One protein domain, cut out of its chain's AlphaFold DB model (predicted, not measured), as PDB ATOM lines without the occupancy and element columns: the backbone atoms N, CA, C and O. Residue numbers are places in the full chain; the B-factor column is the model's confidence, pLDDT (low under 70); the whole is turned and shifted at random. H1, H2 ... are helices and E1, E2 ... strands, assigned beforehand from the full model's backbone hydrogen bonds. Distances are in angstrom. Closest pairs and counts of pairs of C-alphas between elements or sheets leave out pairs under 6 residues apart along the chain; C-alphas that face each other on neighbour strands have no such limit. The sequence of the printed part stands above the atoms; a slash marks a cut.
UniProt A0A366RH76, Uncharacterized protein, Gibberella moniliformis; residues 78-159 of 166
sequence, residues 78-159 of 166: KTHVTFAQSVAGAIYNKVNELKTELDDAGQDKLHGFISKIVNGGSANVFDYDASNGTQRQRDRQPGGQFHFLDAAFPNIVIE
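What this domain is: This is residues 78 to 159 of the 166 residues of an uncharacterized protein of Gibberella moniliformis (UniProt A0A366RH76). One long helix, H1, lies over one face of a small three-stranded sheet, E1 E4 E5, with the short helix H2 folded back at its far end. The hairpin of E2 and E3 reaches away from this sheet as a separate arm, toward the other end of the longest axis. The printed part has 82 residues, in the order H1 H2 E1 E2 E3 E4 E5, and is mixed, helices and strands; both sheets, E1 - E4 - E5 and E2 - E3, are antiparallel. It is loose, with a radius of gyration of the C-alphas of 15.8 A, and flat, spanning 51 by 32 by 16 A.

Where its parts are: H1, residues 78 to 104, runs 38.8 A from C-alpha 78 at (-0.243, 3.449, -23.179) to C-alpha 104 at (20.561, 35.479, -16.536). Next come H2, residues 108 to 114, 9.9 A, and E1, residues 117 to 121, 12.4 A. Go on to E2, residues 125 to 129, 12.6 A, and E3, residues 136 to 140, 12.1 A. E4, residues 144 to 148, runs 13.9 A, and E5, residues 155 to 158, runs 9.6 A to C-alpha 158 at (-1.865, 16.548, -13.401).

How they stand to each other: H1 is on the sheet E1 E4 E5 in two layers, a helix on one face, at a height of 9.7 A, over E1 and E4; the closest C-alphas of H1 and E4 are Ala 88 and Gly 144, 5.9 A. With residues 95 to 103 alone it touches H2, a helical hairpin, Leu 102 to His 111 closest at 5.5 A between C-alphas. Look for N 120 and O 145 at 2.8 A between E1 and E4, N 146 and O 156 at 2.8 A between E4 and E5, and N 127 and O 138 at 3.0 A between E2 and E3. In H1 and H2 every O i to N i+4 pair is within hydrogen-bond range. H1 is apart from E2 and E3.

The domain as a whole: The C-alphas farthest apart, of Asp 104 and Asn 132, are 51.7 A apart. The printed part has no cut and no long link. Confidence is under 70 for 31 residues, among them 122 to 143.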
ATOM      1  N   LYS A  78      -1.464   2.977 -22.499       62.47
ATOM      2  CA  LYS A  78      -0.243   3.449 -23.179       62.47
ATOM      3  C   LYS A  78      -0.352   4.901 -23.640       62.47
ATOM      4  O   LYS A  78       0.612   5.652 -23.505       62.47
ATOM      5  N   THR A  79      -1.503   5.292 -24.179       65.19
ATOM      6  CA  THR A  79      -1.769   6.662 -24.631       65.19
ATOM      7  C   THR A  79      -1.860   7.602 -23.437       65.19
ATOM      8  O   THR A  79      -1.251   8.667 -23.470       65.19
ATOM      9  N   HIS A  80      -2.539   7.178 -22.364       70.94
ATOM     10  CA  HIS A  80      -2.633   7.925 -21.109       70.94
ATOM     11  C   HIS A  80      -1.261   8.240 -20.530       70.94
ATOM     12  O   HIS A  80      -0.918   9.410 -20.363       70.94
ATOM     13  N   VAL A  81      -0.456   7.199 -20.307       68.25
ATOM     14  CA  VAL A  81       0.877   7.330 -19.717       68.25
ATOM     15  C   VAL A  81       1.768   8.195 -20.601       68.25
ATOM     16  O   VAL A  81       2.404   9.117 -20.098       68.25
ATOM     17  N   THR A  82       1.769   7.967 -21.919       72.50
ATOM     18  CA  THR A  82       2.590   8.754 -22.856       72.50
ATOM     19  C   THR A  82       2.183  10.225 -22.853       72.50
ATOM     20  O   THR A  82       3.044  11.102 -22.799       72.50
ATOM     21  N   PHE A  83       0.882  10.518 -22.881       77.50
ATOM     22  CA  PHE A  83       0.380  11.889 -22.868       77.50
ATOM     23  C   PHE A  83       0.694  12.585 -21.542       77.50
ATOM     24  O   PHE A  83       1.279  13.666 -21.542       77.50
ATOM     25  N   ALA A  84       0.368  11.948 -20.416       77.19
ATOM     26  CA  ALA A  84       0.608  12.500 -19.090       77.19
ATOM     27  C   ALA A  84       2.102  12.772 -18.852       77.19
ATOM     28  O   ALA A  84       2.466  13.856 -18.395       77.19
ATOM     29  N   GLN A  85       2.974  11.839 -19.250       79.56
ATOM     30  CA  GLN A  85       4.425  12.027 -19.205       79.56
ATOM     31  C   GLN A  85       4.894  13.151 -20.131       79.56
ATOM     32  O   GLN A  85       5.765  13.926 -19.743       79.56
ATOM     33  N   SER A  86       4.310  13.279 -21.326       82.50
ATOM     34  CA  SER A  86       4.652  14.358 -22.264       82.50
ATOM     35  C   SER A  86       4.289  15.733 -21.700       82.50
ATOM     36  O   SER A  86       5.099  16.656 -21.762       82.50
ATOM     37  N   VAL A  87       3.105  15.867 -21.088       84.00
ATOM     38  CA  VAL A  87       2.663  17.110 -20.432       84.00
ATOM     39  C   VAL A  87       3.539  17.429 -19.221       84.00
ATOM     40  O   VAL A  87       4.031  18.552 -19.099       84.00
ATOM     41  N   ALA A  88       3.788  16.448 -18.348       83.88
ATOM     42  CA  ALA A  88       4.668  16.630 -17.196       83.88
ATOM     43  C   ALA A  88       6.095  17.018 -17.629       83.88
ATOM     44  O   ALA A  88       6.695  17.925 -17.055       83.88
ATOM     45  N   GLY A  89       6.624  16.391 -18.681       84.69
ATOM     46  CA  GLY A  89       7.918  16.743 -19.264       84.69
ATOM     47  C   GLY A  89       7.955  18.177 -19.798       84.69
ATOM     48  O   GLY A  89       8.892  18.914 -19.495       84.69
ATOM     49  N   ALA A  90       6.922  18.606 -20.525       88.06
ATOM     50  CA  ALA A  90       6.830  19.969 -21.050       88.06
ATOM     51  C   ALA A  90       6.804  21.026 -19.932       88.06
ATOM     52  O   ALA A  90       7.526  22.020 -20.010       88.06
ATOM     53  N   ILE A  91       6.031  20.790 -18.867       87.00
ATOM     54  CA  ILE A  91       5.987  21.686 -17.701       87.00
ATOM     55  C   ILE A  91       7.355  21.740 -17.017       87.00
ATOM     56  O   ILE A  91       7.850  22.828 -16.727       87.00
ATOM     57  N   TYR A  92       7.993  20.587 -16.794       88.62
ATOM     58  CA  TYR A  92       9.315  20.526 -16.173       88.62
ATOM     59  C   TYR A  92      10.373  21.286 -16.984       88.62
ATOM     60  O   TYR A  92      11.136  22.073 -16.421       88.62
ATOM     61  N   ASN A  93      10.378  21.104 -18.306       91.81
ATOM     62  CA  ASN A  93      11.271  21.838 -19.196       91.81
ATOM     63  C   ASN A  93      11.020  23.342 -19.099       91.81
ATOM     64  O   ASN A  93      11.973  24.098 -18.924       91.81
ATOM     65  N   LYS A  94       9.752  23.776 -19.104       92.81
ATOM     66  CA  LYS A  94       9.433  25.203 -19.018       92.81
ATOM     67  C   LYS A  94       9.822  25.825 -17.677       92.81
ATOM     68  O   LYS A  94      10.296  26.956 -17.637       92.81
ATOM     69  N   VAL A  95       9.670  25.077 -16.585       90.88
ATOM     70  CA  VAL A  95      10.151  25.485 -15.258       90.88
ATOM     71  C   VAL A  95      11.671  25.660 -15.257       90.88
ATOM     72  O   VAL A  95      12.163  26.611 -14.660       90.88
ATOM     73  N   ASN A  96      12.424  24.784 -15.926       92.25
ATOM     74  CA  ASN A  96      13.882  24.905 -15.996       92.25
ATOM     75  C   ASN A  96      14.351  26.032 -16.920       92.25
ATOM     76  O   ASN A  96      15.264  26.754 -16.538       92.25
ATOM     77  N   GLU A  97      13.707  26.230 -18.072       95.19
ATOM     78  CA  GLU A  97      13.951  27.403 -18.925       95.19
ATOM     79  C   GLU A  97      13.767  28.698 -18.128       95.19
ATOM     80  O   GLU A  97      14.644  29.554 -18.126       95.19
ATOM     81  N   LEU A  98      12.671  28.797 -17.366       93.81
ATOM     82  CA  LEU A  98      12.400  29.962 -16.530       93.81
ATOM     83  C   LEU A  98      13.472  30.165 -15.449       93.81
ATOM     84  O   LEU A  98      13.807  31.303 -15.138       93.81
ATOM     85  N   LYS A  99      14.030  29.091 -14.871       92.38
ATOM     86  CA  LYS A  99      15.151  29.214 -13.922       92.38
ATOM     87  C   LYS A  99      16.356  29.862 -14.597       92.38
ATOM     88  O   LYS A  99      16.887  30.822 -14.055       92.38
ATOM     89  N   THR A 100      16.735  29.380 -15.780       94.94
ATOM     90  CA  THR A 100      17.851  29.946 -16.549       94.94
ATOM     91  C   THR A 100      17.601  31.409 -16.917       94.94
ATOM     92  O   THR A 100      18.450  32.248 -16.645       94.94
ATOM     93  N   GLU A 101      16.415  31.744 -17.430       96.38
ATOM     94  CA  GLU A 101      16.053  33.128 -17.774       96.38
ATOM     95  C   GLU A 101      16.118  34.076 -16.560       96.38
ATOM     96  O   GLU A 101      16.535  35.228 -16.682       96.38
ATOM     97  N   LEU A 102      15.704  33.607 -15.377       96.44
ATOM     98  CA  LEU A 102      15.743  34.398 -14.144       96.44
ATOM     99  C   LEU A 102      17.164  34.576 -13.600       96.44
ATOM    100  O   LEU A 102      17.461  35.643 -13.061       96.44
ATOM    101  N   ASP A 103      18.010  33.556 -13.729       94.38
ATOM    102  CA  ASP A 103      19.427  33.615 -13.353       94.38
ATOM    103  C   ASP A 103      20.172  34.630 -14.237       94.38
ATOM    104  O   ASP A 103      20.780  35.573 -13.729       94.38
ATOM    105  N   ASP A 104      19.984  34.543 -15.560       95.69
ATOM    106  CA  ASP A 104      20.561  35.479 -16.536       95.69
ATOM    107  C   ASP A 104      20.107  36.934 -16.299       95.69
ATOM    108  O   ASP A 104      20.855  37.887 -16.538       95.69
ATOM    109  N   ALA A 105      18.879  37.124 -15.806       96.00
ATOM    110  CA  ALA A 105      18.313  38.432 -15.483       96.00
ATOM    111  C   ALA A 105      18.681  38.955 -14.077       96.00
ATOM    112  O   ALA A 105      18.216  40.038 -13.695       96.00
ATOM    113  N   GLY A 106      19.464  38.208 -13.285       95.31
ATOM    114  CA  GLY A 106      19.840  38.572 -11.910       95.31
ATOM    115  C   GLY A 106      18.656  38.621 -10.934       95.31
ATOM    116  O   GLY A 106      18.645  39.412  -9.986       95.31
ATOM    117  N   GLN A 107      17.608  37.832 -11.184       95.38
ATOM    118  CA  GLN A 107      16.374  37.800 -10.392       95.38
ATOM    119  C   GLN A 107      16.443  36.750  -9.270       95.38
ATOM    120  O   GLN A 107      15.545  35.914  -9.130       95.38
ATOM    121  N   ASP A 108      17.474  36.815  -8.423       93.31
ATOM    122  CA  ASP A 108      17.825  35.786  -7.425       93.31
ATOM    123  C   ASP A 108      16.653  35.328  -6.542       93.31
ATOM    124  O   ASP A 108      16.504  34.144  -6.234       93.31
ATOM    125  N   LYS A 109      15.779  36.259  -6.136       91.81
ATOM    126  CA  LYS A 109      14.613  35.942  -5.293       91.81
ATOM    127  C   LYS A 109      13.579  35.090  -6.029       91.81
ATOM    128  O   LYS A 109      13.045  34.145  -5.449       91.81
ATOM    129  N   LEU A 110      13.291  35.423  -7.288       90.56
ATOM    130  CA  LEU A 110      12.357  34.661  -8.122       90.56
ATOM    131  C   LEU A 110      12.980  33.330  -8.535       90.56
ATOM    132  O   LEU A 110      12.315  32.299  -8.451       90.56
ATOM    133  N   HIS A 111      14.268  33.335  -8.885       93.31
ATOM    134  CA  HIS A 111      15.022  32.120  -9.165       93.31
ATOM    135  C   HIS A 111      14.986  31.149  -7.971       93.31
ATOM    136  O   HIS A 111      14.650  29.972  -8.124       93.31
ATOM    137  N   GLY A 112      15.229  31.653  -6.756       91.38
ATOM    138  CA  GLY A 112      15.154  30.873  -5.520       91.38
ATOM    139  C   GLY A 112      13.753  30.338  -5.206       91.38
ATOM    140  O   GLY A 112      13.628  29.247  -4.654       91.38
ATOM    141  N   PHE A 113      12.693  31.060  -5.581       90.25
ATOM    142  CA  PHE A 113      11.314  30.573  -5.468       90.25
ATOM    143  C   PHE A 113      11.032  29.439  -6.467       90.25
ATOM    144  O   PHE A 113      10.623  28.354  -6.060       90.25
ATOM    145  N   ILE A 114      11.303  29.648  -7.759       90.94
ATOM    146  CA  ILE A 114      11.033  28.655  -8.816       90.94
ATOM    147  C   ILE A 114      11.890  27.393  -8.643       90.94
ATOM    148  O   ILE A 114      11.441  26.286  -8.942       90.94
ATOM    149  N   SER A 115      13.099  27.520  -8.094       90.62
ATOM    150  CA  SER A 115      13.984  26.388  -7.777       90.62
ATOM    151  C   SER A 115      13.380  25.378  -6.800       90.62
ATOM    152  O   SER A 115      13.795  24.222  -6.791       90.62
ATOM    153  N   LYS A 116      12.369  25.779  -6.023       90.50
ATOM    154  CA  LYS A 116      11.658  24.901  -5.082       90.50
ATOM    155  C   LYS A 116      10.556  24.075  -5.741       90.50
ATOM    156  O   LYS A 116       9.970  23.233  -5.067       90.50
ATOM    157  N   ILE A 117      10.273  24.304  -7.027       89.38
ATOM    158  CA  ILE A 117       9.352  23.489  -7.821       89.38
ATOM    159  C   ILE A 117      10.125  22.291  -8.380       89.38
ATOM    160  O   ILE A 117      11.037  22.448  -9.203       89.38
ATOM    161  N   VAL A 118       9.745  21.092  -7.943       86.31
ATOM    162  CA  VAL A 118      10.364  19.821  -8.343       86.31
ATOM    163  C   VAL A 118       9.327  18.871  -8.933       86.31
ATOM    164  O   VAL A 118       8.161  18.897  -8.548       86.31
ATOM    165  N   ASN A 119       9.740  18.019  -9.870       82.56
ATOM    166  CA  ASN A 119       8.875  16.971 -10.411       82.56
ATOM    167  C   ASN A 119       8.739  15.838  -9.375       82.56
ATOM    168  O   ASN A 119       9.741  15.275  -8.937       82.56
ATOM    169  N   GLY A 120       7.504  15.535  -8.978       75.94
ATOM    170  CA  GLY A 120       7.142  14.504  -8.002       75.94
ATOM    171  C   GLY A 120       6.760  13.153  -8.620       75.94
ATOM    172  O   GLY A 120       6.476  12.204  -7.891       75.94
ATOM    173  N   GLY A 121       6.755  13.033  -9.951       74.38
ATOM    174  CA  GLY A 121       6.380  11.807 -10.659       74.38
ATOM    175  C   GLY A 121       4.879  11.510 -10.585       74.38
ATOM    176  O   GLY A 121       4.067  12.417 -10.487       74.38
ATOM    177  N   SER A 122       4.489  10.237 -10.665       65.75
ATOM    178  CA  SER A 122       3.083   9.801 -10.745       65.75
ATOM    179  C   SER A 122       2.668   8.903  -9.568       65.75
ATOM    180  O   SER A 122       1.914   7.947  -9.742       65.75
ATOM    181  N   ALA A 123       3.227   9.139  -8.374       56.75
ATOM    182  CA  ALA A 123       2.943   8.324  -7.187       56.75
ATOM    183  C   ALA A 123       1.477   8.456  -6.720       56.75
ATOM    184  O   ALA A 123       0.805   9.427  -7.051       56.75
ATOM    185  N   ASN A 124       0.973   7.497  -5.937       58.78
ATOM    186  CA  ASN A 124      -0.388   7.572  -5.394       58.78
ATOM    187  C   ASN A 124      -0.551   8.813  -4.501       58.78
ATOM    188  O   ASN A 124       0.325   9.110  -3.685       58.78
ATOM    189  N   VAL A 125      -1.694   9.483  -4.610       61.41
ATOM    190  CA  VAL A 125      -2.135  10.526  -3.678       61.41
ATOM    191  C   VAL A 125      -3.435  10.101  -3.014       61.41
ATOM    192  O   VAL A 125      -4.298   9.482  -3.638       61.41
ATOM    193  N   PHE A 126      -3.561  10.440  -1.735       59.34
ATOM    194  CA  PHE A 126      -4.797  10.261  -0.991       59.34
ATOM    195  C   PHE A 126      -5.643  11.520  -1.148       59.34
ATOM    196  O   PHE A 126      -5.208  12.607  -0.768       59.34
ATOM    197  N   ASP A 127      -6.835  11.362  -1.705       60.06
ATOM    198  CA  ASP A 127      -7.831  12.425  -1.815       60.06
ATOM    199  C   ASP A 127      -9.053  12.078  -0.956       60.06
ATOM    200  O   ASP A 127      -9.389  10.903  -0.777       60.06
ATOM    201  N   TYR A 128      -9.726  13.089  -0.419       57.50
ATOM    202  CA  TYR A 128     -10.933  12.912   0.384       57.50
ATOM    203  C   TYR A 128     -12.125  13.466  -0.388       57.50
ATOM    204  O   TYR A 128     -12.251  14.674  -0.578       57.50
ATOM    205  N   ASP A 129     -13.028  12.580  -0.810       51.25
ATOM    206  CA  ASP A 129     -14.304  13.014  -1.374       51.25
ATOM    207  C   ASP A 129     -15.210  13.522  -0.246       51.25
ATOM    208  O   ASP A 129     -15.477  12.798   0.717       51.25
ATOM    209  N   ALA A 130     -15.664  14.771  -0.356       50.84
ATOM    210  CA  ALA A 130     -16.608  15.384   0.574       50.84
ATOM    211  C   ALA A 130     -18.069  15.289   0.093       50.84
ATOM    212  O   ALA A 130     -18.937  15.994   0.616       50.84
ATOM    213  N   SER A 131     -18.378  14.442  -0.891       49.28
ATOM    214  CA  SER A 131     -19.764  14.192  -1.278       49.28
ATOM    215  C   SER A 131     -20.506  13.384  -0.198       49.28
ATOM    216  O   SER A 131     -20.080  12.321   0.249       49.28
ATOM    217  N   ASN A 132     -21.647  13.923   0.244       43.62
ATOM    218  CA  ASN A 132     -22.614  13.318   1.175       43.62
ATOM    219  C   ASN A 132     -22.191  13.150   2.650       43.62
ATOM    220  O   ASN A 132     -22.763  12.326   3.360       43.62
ATOM    221  N   GLY A 133     -21.252  13.956   3.159       48.34
ATOM    222  CA  GLY A 133     -20.964  14.024   4.605       48.34
ATOM    223  C   GLY A 133     -20.212  12.818   5.185       48.34
ATOM    224  O   GLY A 133     -19.884  12.808   6.370       48.34
ATOM    225  N   THR A 134     -19.881  11.831   4.355       46.72
ATOM    226  CA  THR A 134     -18.968  10.732   4.675       46.72
ATOM    227  C   THR A 134     -17.652  10.950   3.942       46.72
ATOM    228  O   THR A 134     -17.606  10.823   2.722       46.72
ATOM    229  N   GLN A 135     -16.581  11.260   4.677       50.69
ATOM    230  CA  GLN A 135     -15.229  11.310   4.116       50.69
ATOM    231  C   GLN A 135     -14.827   9.907   3.658       50.69
ATOM    232  O   GLN A 135     -14.511   9.043   4.478       50.69
ATOM    233  N   ARG A 136     -14.837   9.673   2.346       50.16
ATOM    234  CA  ARG A 136     -14.279   8.453   1.763       50.16
ATOM    235  C   ARG A 136     -12.898   8.783   1.213       50.16
ATOM    236  O   ARG A 136     -12.772   9.577   0.283       50.16
ATOM    237  N   GLN A 137     -11.871   8.184   1.811       54.31
ATOM    238  CA  GLN A 137     -10.509   8.252   1.294       54.31
ATOM    239  C   GLN A 137     -10.463   7.506  -0.044       54.31
ATOM    240  O   GLN A 137     -10.872   6.345  -0.128       54.31
ATOM    241  N   ARG A 138     -10.012   8.192  -1.092       56.12
ATOM    242  CA  ARG A 138      -9.790   7.633  -2.423       56.12
ATOM    243  C   ARG A 138      -8.295   7.581  -2.698       56.12
ATOM    244  O   ARG A 138      -7.603   8.590  -2.568       56.12
ATOM    245  N   ASP A 139      -7.832   6.414  -3.125       57.47
ATOM    246  CA  ASP A 139      -6.509   6.258  -3.715       57.47
ATOM    247  C   ASP A 139      -6.569   6.741  -5.161       57.47
ATOM    248  O   ASP A 139      -7.194   6.108  -6.013       57.47
ATOM    249  N   ARG A 140      -5.920   7.872  -5.446       61.09
ATOM    250  CA  ARG A 140      -5.772   8.378  -6.812       61.09
ATOM    251  C   ARG A 140      -4.345   8.168  -7.300       61.09
ATOM    252  O   ARG A 140      -3.380   8.382  -6.575       61.09
ATOM    253  N   GLN A 141      -4.216   7.789  -8.565       66.75
ATOM    254  CA  GLN A 141      -2.951   7.785  -9.298       66.75
ATOM    255  C   GLN A 141      -2.977   8.914 -10.332       66.75
ATOM    256  O   GLN A 141      -3.552   8.710 -11.405       66.75
ATOM    257  N   PRO A 142      -2.437  10.105 -10.015       69.69
ATOM    258  CA  PRO A 142      -2.351  11.208 -10.958       69.69
ATOM    259  C   PRO A 142      -1.344  10.878 -12.064       69.69
ATOM    260  O   PRO A 142      -0.377  10.146 -11.854       69.69
ATOM    261  N   GLY A 143      -1.552  11.452 -13.250       67.69
ATOM    262  CA  GLY A 143      -0.657  11.265 -14.395       67.69
ATOM    263  C   GLY A 143       0.720  11.910 -14.199       67.69
ATOM    264  O   GLY A 143       1.694  11.493 -14.822       67.69
ATOM    265  N   GLY A 144       0.814  12.898 -13.308       75.25
ATOM    266  CA  GLY A 144       2.058  13.535 -12.891       75.25
ATOM    267  C   GLY A 144       1.842  14.464 -11.699       75.25
ATOM    268  O   GLY A 144       0.707  14.813 -11.375       75.25
ATOM    269  N   GLN A 145       2.929  14.857 -11.045       80.38
ATOM    270  CA  GLN A 145       2.919  15.703  -9.858       80.38
ATOM    271  C   GLN A 145       4.104  16.659  -9.870       80.38
ATOM    272  O   GLN A 145       5.196  16.314 -10.325       80.38
ATOM    273  N   PHE A 146       3.897  17.843  -9.310       83.50
ATOM    274  CA  PHE A 146       4.948  18.797  -8.987       83.50
ATOM    275  C   PHE A 146       4.825  19.196  -7.529       83.50
ATOM    276  O   PHE A 146       3.725  19.479  -7.061       83.50
ATOM    277  N   HIS A 147       5.949  19.218  -6.819       85.56
ATOM    278  CA  HIS A 147       5.998  19.616  -5.421       85.56
ATOM    279  C   HIS A 147       6.656  20.983  -5.296       85.56
ATOM    280  O   HIS A 147       7.672  21.251  -5.939       85.56
ATOM    281  N   PHE A 148       6.108  21.820  -4.426       86.75
ATOM    282  CA  PHE A 148       6.770  23.014  -3.922       86.75
ATOM    283  C   PHE A 148       7.366  22.762  -2.531       86.75
ATOM    284  O   PHE A 148       6.630  22.670  -1.557       86.75
ATOM    285  N   LEU A 149       8.691  22.666  -2.413       84.94
ATOM    286  CA  LEU A 149       9.357  22.124  -1.211       84.94
ATOM    287  C   LEU A 149       9.031  22.822   0.127       84.94
ATOM    288  O   LEU A 149       9.177  22.196   1.173       84.94
ATOM    289  N   ASP A 150       8.561  24.069   0.111       83.81
ATOM    290  CA  ASP A 150       8.268  24.834   1.332       83.81
ATOM    291  C   ASP A 150       6.781  24.835   1.729       83.81
ATOM    292  O   ASP A 150       6.411  25.424   2.747       83.81
ATOM    293  N   ALA A 151       5.898  24.230   0.930       78.19
ATOM    294  CA  ALA A 151       4.470  24.210   1.232       78.19
ATOM    295  C   ALA A 151       4.090  22.987   2.078       78.19
ATOM    296  O   ALA A 151       4.516  21.866   1.816       78.19
ATOM    297  N   ALA A 152       3.207  23.199   3.059       67.56
ATOM    298  CA  ALA A 152       2.642  22.123   3.878       67.56
ATOM    299  C   ALA A 152       1.794  21.131   3.053       67.56
ATOM    300  O   ALA A 152       1.705  19.958   3.401       67.56
ATOM    301  N   PHE A 153       1.212  21.601   1.945       66.31
ATOM    302  CA  PHE A 153       0.471  20.799   0.965       66.31
ATOM    303  C   PHE A 153       0.969  21.151  -0.443       66.31
ATOM    304  O   PHE A 153       0.370  21.982  -1.124       66.31
ATOM    305  N   PRO A 154       2.120  20.604  -0.859       61.53
ATOM    306  CA  PRO A 154       2.907  21.195  -1.933       61.53
ATOM    307  C   PRO A 154       2.551  20.706  -3.338       61.53
ATOM    308  O   PRO A 154       3.255  21.058  -4.283       61.53
ATOM    309  N   ASN A 155       1.507  19.890  -3.487       67.81
ATOM    310  CA  ASN A 155       1.320  19.072  -4.679       67.81
ATOM    311  C   ASN A 155       0.394  19.751  -5.689       67.81
ATOM    312  O   ASN A 155      -0.803  19.899  -5.452       67.81
ATOM    313  N   ILE A 156       0.941  20.087  -6.853       72.38
ATOM    314  CA  ILE A 156       0.152  20.286  -8.069       72.38
ATOM    315  C   ILE A 156       0.071  18.930  -8.761       72.38
ATOM    316  O   ILE A 156       1.102  18.345  -9.092       72.38
ATOM    317  N   VAL A 157      -1.144  18.433  -8.980       71.81
ATOM    318  CA  VAL A 157      -1.389  17.159  -9.662       71.81
ATOM    319  C   VAL A 157      -1.871  17.400 -11.087       71.81
ATOM    320  O   VAL A 157      -2.649  18.316 -11.350       71.81
ATOM    321  N   ILE A 158      -1.402  16.573 -12.016       66.88
ATOM    322  CA  ILE A 158      -1.865  16.548 -13.401       66.88
ATOM    323  C   ILE A 158      -2.760  15.329 -13.555       66.88
ATOM    324  O   ILE A 158      -2.297  14.187 -13.494       66.88
ATOM    325  N   GLU A 159      -4.042  15.579 -13.787       68.12
ATOM    326  CA  GLU A 159      -5.011  14.551 -14.138       68.12
ATOM    327  C   GLU A 159      -5.364  14.702 -15.616       68.12
ATOM    328  O   GLU A 159      -5.938  15.699 -16.046       68.12
TER     329      GLU A 159